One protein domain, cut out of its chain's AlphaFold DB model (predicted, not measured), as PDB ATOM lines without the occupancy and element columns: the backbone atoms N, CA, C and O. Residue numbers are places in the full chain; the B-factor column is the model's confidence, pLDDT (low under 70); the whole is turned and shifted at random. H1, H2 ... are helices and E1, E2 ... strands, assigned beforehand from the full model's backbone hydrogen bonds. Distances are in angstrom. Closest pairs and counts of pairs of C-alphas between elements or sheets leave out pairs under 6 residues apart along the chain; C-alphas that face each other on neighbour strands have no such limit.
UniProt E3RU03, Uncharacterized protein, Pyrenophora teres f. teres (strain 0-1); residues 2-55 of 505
ATOM      1  N   ALA A   2     218.353 175.571 156.528       77.69
ATOM      2  CA  ALA A   2     217.717 175.940 155.263       77.69
ATOM      3  C   ALA A   2     216.302 175.345 155.208       77.69
ATOM      4  O   ALA A   2     216.142 174.135 155.379       77.69
ATOM      5  N   SER A   3     215.292 176.186 154.991       86.56
ATOM      6  CA  SER A   3     213.909 175.746 154.804       86.56
ATOM      7  C   SER A   3     213.769 174.975 153.491       86.56
ATOM      8  O   SER A   3     214.273 175.398 152.453       86.56
ATOM      9  N   ILE A   4     213.084 173.830 153.526       91.50
ATOM     10  CA  ILE A   4     212.777 173.040 152.327       91.50
ATOM     11  C   ILE A   4     211.347 173.351 151.889       91.50
ATOM     12  O   ILE A   4     210.415 173.287 152.691       91.50
ATOM     13  N   TYR A   5     211.173 173.635 150.599       94.06
ATOM     14  CA  TYR A   5     209.888 173.957 149.986       94.06
ATOM     15  C   TYR A   5     209.485 172.897 148.963       94.06
ATOM     16  O   TYR A   5     210.312 172.367 148.222       94.06
ATOM     17  N   TYR A   6     208.189 172.611 148.884       95.62
ATOM     18  CA  TYR A   6     207.618 171.627 147.968       95.62
ATOM     19  C   TYR A   6     206.587 172.307 147.071       95.62
ATOM     20  O   TYR A   6     205.504 172.676 147.524       95.62
ATOM     21  N   ALA A   7     206.908 172.484 145.794       96.06
ATOM     22  CA  ALA A   7     205.989 173.049 144.816       96.06
ATOM     23  C   ALA A   7     205.097 171.952 144.228       96.06
ATOM     24  O   ALA A   7     205.591 170.938 143.727       96.06
ATOM     25  N   VAL A   8     203.784 172.175 144.253       95.44
ATOM     26  CA  VAL A   8     202.788 171.321 143.600       95.44
ATOM     27  C   VAL A   8     202.166 172.101 142.454       95.44
ATOM     28  O   VAL A   8     201.384 173.022 142.673       95.44
ATOM     29  N   THR A   9     202.502 171.732 141.222       93.62
ATOM     30  CA  THR A   9     202.028 172.439 140.017       93.62
ATOM     31  C   THR A   9     200.692 171.911 139.507       93.62
ATOM     32  O   THR A   9     199.859 172.678 139.026       93.62
ATOM     33  N   VAL A  10     200.459 170.608 139.670       90.88
ATOM     34  CA  VAL A  10     199.233 169.905 139.278       90.88
ATOM     35  C   VAL A  10     198.749 169.120 140.484       90.88
ATOM     36  O   VAL A  10     199.532 168.350 141.021       90.88
ATOM     37  N   GLY A  11     197.498 169.282 140.913       89.50
ATOM     38  CA  GLY A  11     196.936 168.551 142.052       89.50
ATOM     39  C   GLY A  11     195.591 169.117 142.502       89.50
ATOM     40  O   GLY A  11     195.006 169.956 141.818       89.50
ATOM     41  N   LYS A  12     195.095 168.678 143.667       90.44
ATOM     42  CA  LYS A  12     193.874 169.250 144.275       90.44
ATOM     43  C   LYS A  12     194.031 170.742 144.577       90.44
ATOM     44  O   LYS A  12     193.079 171.501 144.417       90.44
ATOM     45  N   ARG A  13     195.213 171.136 145.060       90.50
ATOM     46  CA  ARG A  13     195.569 172.516 145.402       90.50
ATOM     47  C   ARG A  13     197.010 172.785 144.988       90.50
ATOM     48  O   ARG A  13     197.944 172.352 145.664       90.50
ATOM     49  N   SER A  14     197.178 173.492 143.879       92.25
ATOM     50  CA  SER A  14     198.492 173.910 143.406       92.25
ATOM     51  C   SER A  14     199.018 175.060 144.266       92.25
ATOM     52  O   SER A  14     198.403 176.123 144.322       92.25
ATOM     53  N   ALA A  15     200.120 174.829 144.977       94.62
ATOM     54  CA  ALA A  15     200.712 175.758 145.940       94.62
ATOM     55  C   ALA A  15     202.152 175.331 146.279       94.62
ATOM     56  O   ALA A  15     202.603 174.253 145.884       94.62
ATOM     57  N   ILE A  16     202.853 176.177 147.024       94.50
ATOM     58  CA  ILE A  16     204.122 175.883 147.686       94.50
ATOM     59  C   ILE A  16     203.808 175.450 149.119       94.50
ATOM     60  O   ILE A  16     203.100 176.146 149.846       94.50
ATOM     61  N   TYR A  17     204.329 174.299 149.521       93.31
ATOM     62  CA  TYR A  17     204.141 173.708 150.842       93.31
ATOM     63  C   TYR A  17     205.465 173.697 151.603       93.31
ATOM     64  O   TYR A  17     206.520 173.493 151.002       93.31
ATOM     65  N   THR A  18     205.408 173.866 152.922       90.50
ATOM     66  CA  THR A  18     206.585 173.777 153.808       90.50
ATOM     67  C   THR A  18     206.868 172.352 154.297       90.50
ATOM     68  O   THR A  18     207.916 172.094 154.884       90.50
ATOM     69  N   THR A  19     205.961 171.402 154.039       89.38
ATOM     70  CA  THR A  19     206.108 169.986 154.409       89.38
ATOM     71  C   THR A  19     205.824 169.067 153.224       89.38
ATOM     72  O   THR A  19     205.002 169.364 152.347       89.38
ATOM     73  N   ARG A  20     206.519 167.924 153.182       90.94
ATOM     74  CA  ARG A  20     206.410 166.955 152.083       90.94
ATOM     75  C   ARG A  20     205.066 166.244 152.108       90.94
ATOM     76  O   ARG A  20     204.485 165.971 151.059       90.94
ATOM     77  N   GLU A  21     204.591 165.928 153.301       89.50
ATOM     78  CA  GLU A  21     203.364 165.187 153.566       89.50
ATOM     79  C   GLU A  21     202.170 165.964 153.003       89.50
ATOM     80  O   GLU A  21     201.444 165.447 152.152       89.50
ATOM     81  N   ALA A  22     202.061 167.254 153.348       88.75
ATOM     82  CA  ALA A  22     201.001 168.130 152.854       88.75
ATOM     83  C   ALA A  22     201.022 168.290 151.322       88.75
ATOM     84  O   ALA A  22     199.963 168.326 150.685       88.75
ATOM     85  N   ALA A  23     202.215 168.349 150.715       91.62
ATOM     86  CA  ALA A  23     202.367 168.384 149.260       91.62
ATOM     87  C   ALA A  23     201.923 167.065 148.600       91.62
ATOM     88  O   ALA A  23     201.251 167.065 147.567       91.62
ATOM     89  N   SER A  24     202.257 165.931 149.219       91.56
ATOM     90  CA  SER A  24     201.956 164.585 148.713       91.56
ATOM     91  C   SER A  24     200.451 164.292 148.699       91.56
ATOM     92  O   SER A  24     199.940 163.666 147.767       91.56
ATOM     93  N   GLU A  25     199.705 164.806 149.682       91.00
ATOM     94  CA  GLU A  25     198.242 164.672 149.773       91.00
ATOM     95  C   GLU A  25     197.472 165.320 148.610       91.00
ATOM     96  O   GLU A  25     196.306 164.979 148.343       91.00
ATOM     97  N   GLN A  26     198.121 166.227 147.875       92.38
ATOM     98  CA  GLN A  26     197.525 166.891 146.718       92.38
ATOM     99  C   GLN A  26     197.452 165.993 145.477       92.38
ATOM    100  O   GLN A  26     196.818 166.391 144.498       92.38
ATOM    101  N   MET A  27     198.026 164.778 145.536       87.25
ATOM    102  CA  MET A  27     198.052 163.778 144.455       87.25
ATOM    103  C   MET A  27     198.645 164.336 143.155       87.25
ATOM    104  O   MET A  27     198.099 164.139 142.068       87.25
ATOM    105  N   GLY A  28     199.732 165.091 143.299       88.75
ATOM    106  CA  GLY A  28     200.283 165.949 142.264       88.75
ATOM    107  C   GLY A  28     201.724 165.662 141.871       88.75
ATOM    108  O   GLY A  28     202.385 164.813 142.466       88.75
ATOM    109  N   ASN A  29     202.226 166.412 140.887       92.00
ATOM    110  CA  ASN A  29     203.665 166.478 140.636       92.00
ATOM    111  C   ASN A  29     204.302 167.380 141.702       92.00
ATOM    112  O   ASN A  29     204.066 168.589 141.699       92.00
ATOM    113  N   VAL A  30     205.052 166.769 142.620       96.12
ATOM    114  CA  VAL A  30     205.720 167.450 143.733       96.12
ATOM    115  C   VAL A  30     207.194 167.627 143.388       96.12
ATOM    116  O   VAL A  30     207.903 166.637 143.206       96.12
ATOM    117  N   GLN A  31     207.668 168.872 143.348       96.62
ATOM    118  CA  GLN A  31     209.088 169.184 143.185       96.62
ATOM    119  C   GLN A  31     209.635 169.898 144.425       96.62
ATOM    120  O   GLN A  31     209.010 170.814 144.951       96.62
ATOM    121  N   MET A  32     210.799 169.453 144.897       96.50
ATOM    122  CA  MET A  32     211.477 169.980 146.083       96.50
ATOM    123  C   MET A  32     212.457 171.101 145.708       96.50
ATOM    124  O   MET A  32     213.157 170.993 144.701       96.50
ATOM    125  N   PHE A  33     212.527 172.134 146.544       96.19
ATOM    126  CA  PHE A  33     213.406 173.298 146.426       96.19
ATOM    127  C   PHE A  33     214.009 173.645 147.793       96.19
ATOM    128  O   PHE A  33     213.401 173.371 148.826       96.19
ATOM    129  N   PHE A  34     215.196 174.252 147.795       94.56
ATOM    130  CA  PHE A  34     215.908 174.669 149.014       94.56
ATOM    131  C   PHE A  34     215.762 176.164 149.323       94.56
ATOM    132  O   PHE A  34     216.322 176.651 150.298       94.56
ATOM    133  N   ASP A  35     215.036 176.890 148.474       93.88
ATOM    134  CA  ASP A  35     214.767 178.312 148.612       93.88
ATOM    135  C   ASP A  35     213.372 178.627 148.056       93.88
ATOM    136  O   ASP A  35     212.912 178.011 147.081       93.88
ATOM    137  N   LEU A  36     212.684 179.582 148.687       93.62
ATOM    138  CA  LEU A  36     211.322 179.940 148.307       93.62
ATOM    139  C   LEU A  36     211.273 180.540 146.896       93.62
ATOM    140  O   LEU A  36     210.322 180.299 146.146       93.62
ATOM    141  N   LYS A  37     212.320 181.273 146.501       94.56
ATOM    142  CA  LYS A  37     212.413 181.950 145.203       94.56
ATOM    143  C   LYS A  37     212.407 180.967 144.033       94.56
ATOM    144  O   LYS A  37     211.693 181.175 143.051       94.56
ATOM    145  N   SER A  38     213.151 179.872 144.125       96.12
ATOM    146  CA  SER A  38     213.185 178.826 143.103       96.12
ATOM    147  C   SER A  38     211.850 178.096 143.007       96.12
ATOM    148  O   SER A  38     211.378 177.832 141.897       96.12
ATOM    149  N   ALA A  39     211.200 177.824 144.145       95.38
ATOM    150  CA  ALA A  39     209.859 177.242 144.166       95.38
ATOM    151  C   ALA A  39     208.827 178.175 143.505       95.38
ATOM    152  O   ALA A  39     208.015 177.729 142.694       95.38
ATOM    153  N   GLU A  40     208.891 179.478 143.786       94.31
ATOM    154  CA  GLU A  40     208.060 180.517 143.167       94.31
ATOM    155  C   GLU A  40     208.265 180.580 141.645       94.31
ATOM    156  O   GLU A  40     207.292 180.541 140.886       94.31
ATOM    157  N   ILE A  41     209.520 180.634 141.181       94.94
ATOM    158  CA  ILE A  41     209.860 180.635 139.749       94.94
ATOM    159  C   ILE A  41     209.306 179.378 139.073       94.94
ATOM    160  O   ILE A  41     208.709 179.461 137.994       94.94
ATOM    161  N   HIS A  42     209.457 178.215 139.711       95.38
ATOM    162  CA  HIS A  42     208.916 176.963 139.202       95.38
ATOM    163  C   HIS A  42     207.385 176.996 139.105       95.38
ATOM    164  O   HIS A  42     206.831 176.643 138.062       95.38
ATOM    165  N   MET A  43     206.703 177.467 140.151       94.81
ATOM    166  CA  MET A  43     205.244 177.580 140.179       94.81
ATOM    167  C   MET A  43     204.715 178.524 139.103       94.81
ATOM    168  O   MET A  43     203.754 178.172 138.430       94.81
ATOM    169  N   ARG A  44     205.368 179.666 138.864       93.06
ATOM    170  CA  ARG A  44     204.976 180.575 137.775       93.06
ATOM    171  C   ARG A  44     205.182 179.970 136.391       93.06
ATOM    172  O   ARG A  44     204.412 180.250 135.478       93.06
ATOM    173  N   LYS A  45     206.232 179.162 136.220       94.12
ATOM    174  CA  LYS A  45     206.577 178.549 134.932       94.12
ATOM    175  C   LYS A  45     205.688 177.353 134.585       94.12
ATOM    176  O   LYS A  45     205.387 177.146 133.413       94.12
ATOM    177  N   HIS A  46     205.326 176.545 135.577       92.38
ATOM    178  CA  HIS A  46     204.697 175.237 135.370       92.38
ATOM    179  C   HIS A  46     203.309 175.094 136.008       92.38
ATOM    180  O   HIS A  46     202.602 174.138 135.698       92.38
ATOM    181  N   GLY A  47     202.934 176.001 136.908       84.56
ATOM    182  CA  GLY A  47     201.668 176.006 137.633       84.56
ATOM    183  C   GLY A  47     200.831 177.247 137.316       84.56
ATOM    184  O   GLY A  47     200.589 177.571 136.155       84.56
ATOM    185  N   HIS A  48     200.357 177.924 138.361       77.44
ATOM    186  CA  HIS A  48     199.549 179.137 138.243       77.44
ATOM    187  C   HIS A  48     200.412 180.403 138.238       77.44
ATOM    188  O   HIS A  48     201.486 180.448 138.835       77.44
ATOM    189  N   SER A  49     199.894 181.465 137.614       80.00
ATOM    190  CA  SER A  49     200.532 182.787 137.575       80.00
ATOM    191  C   SER A  49     200.728 183.416 138.960       80.00
ATOM    192  O   SER A  49     201.592 184.274 139.121       80.00
ATOM    193  N   ASP A  50     199.941 182.981 139.943       85.00
ATOM    194  CA  ASP A  50     199.938 183.496 141.307       85.00
ATOM    195  C   ASP A  50     200.272 182.371 142.311       85.00
ATOM    196  O   ASP A  50     199.382 181.609 142.704       85.00
ATOM    197  N   PRO A  51     201.562 182.174 142.651       86.38
ATOM    198  CA  PRO A  51     201.990 181.136 143.578       86.38
ATOM    199  C   PRO A  51     201.527 181.449 145.002       86.38
ATOM    200  O   PRO A  51     201.744 182.543 145.518       86.38
ATOM    201  N   ARG A  52     200.930 180.451 145.655       91.88
ATOM    202  CA  ARG A  52     200.417 180.553 147.024       91.88
ATOM    203  C   ARG A  52     201.224 179.684 147.975       91.88
ATOM    204  O   ARG A  52     201.616 178.585 147.589       91.88
ATOM    205  N   ILE A  53     201.438 180.138 149.205       90.94
ATOM    206  CA  ILE A  53     202.099 179.371 150.265       90.94
ATOM    207  C   ILE A  53     201.045 178.739 151.172       90.94
ATOM    208  O   ILE A  53     200.070 179.378 151.574       90.94
ATOM    209  N   ARG A  54     201.258 177.474 151.532       90.44
ATOM    210  CA  ARG A  54     200.547 176.810 152.622       90.44
ATOM    211  C   ARG A  54     201.544 176.358 153.678       90.44
ATOM    212  O   ARG A  54     202.370 175.484 153.415       90.44
ATOM    213  N   LYS A  55     201.405 176.921 154.873       86.81
ATOM    214  CA  LYS A  55     202.200 176.589 156.052       86.81
ATOM    215  C   LYS A  55     201.281 176.050 157.145       86.81
ATOM    216  O   LYS A  55     200.287 176.696 157.446       86.81
TER     217      LYS A  55
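This is residues 2 to 55 of the 505 residues of an uncharacterized protein of Pyrenophora teres f. teres (strain 0-1) (UniProt E3RU03). What does one see first? A small antiparallel sheet of three short strands has the helix H2 packed on one face and the much shorter helix H1 on the opposite face. After H2 the last stretch folds back to the sheet's edge, where residues 53 to 54 pair in parallel with residues 16 to 17 of E2. What is it made of? The printed part has 54 residues with three named strands and two named helices, in the order E1, E2, H1, E3, H2 along the chain; the sheet's order is E2, E1, E3, and the class is mixed, helices and strands. How is it shaped? It is compact and rounded, with a radius of gyration of the C-alphas of 9.4 A and spans of 25 by 23 by 16 A.

Where does the first strand begin? E1, residues 5 to 8, begins at C-alpha 5, (209.888, 173.957, 149.986), and is 9.9 A long from first to last C-alpha. What follows it? E2, residues 15 to 17, is 6.3 A long, and H1, residues 20 to 24, is 6.1 A long. E3, residues 30 to 33, is 10.0 A long. Where does the last element end? H2, residues 36 to 46, is 15.3 A long and ends at C-alpha 46, (204.697, 175.237, 135.370).

How are the strands paired? The hairpin of E1 and E2 is antiparallel at 147 degrees, with N 6 and O 17 at 2.8 A, within hydrogen-bond range. E1, the inner strand, is also antiparallel to E3 at 151 degrees, with N 7 and O 31 at 2.8 A, within hydrogen-bond range. E2, H1 and E3 form a split strand-helix-strand unit, two strands running the same way with E1 between them in the sheet, and its crossover is right-handed. Where are the helices? H1 is on the sheet over E1 at a height of 8.0 A, with the C-alphas of Tyr 6 and Ala 23 the closest of E1 and H1 at 6.3 A. H2, on the opposite face at a height of 8.4 A, lies over E1 and only just not over E3, on which 2 of its C-alphas fall; it runs along the strands, at 11 degrees to E1 on the local plane. The closest C-alphas of E1 and H2 are those of Ala 7 and Ala 39, 5.7 A apart. Do the helices meet? H1 and H2 are apart. In H1 and H2 every O i to N i+4 pair is within hydrogen-bond range.

How large is it? The two C-alphas farthest apart are those of Ala 2 and Lys 12, at 27.1 A. Is it unbroken? The printed part has no cut; the link from E1 to E2 is short, and those from E2 to H1, H1 to E3 and E3 to H2 are tight. How confident is the model? The mean pLDDT of the printed part is 91.4, and no printed residue is under 70.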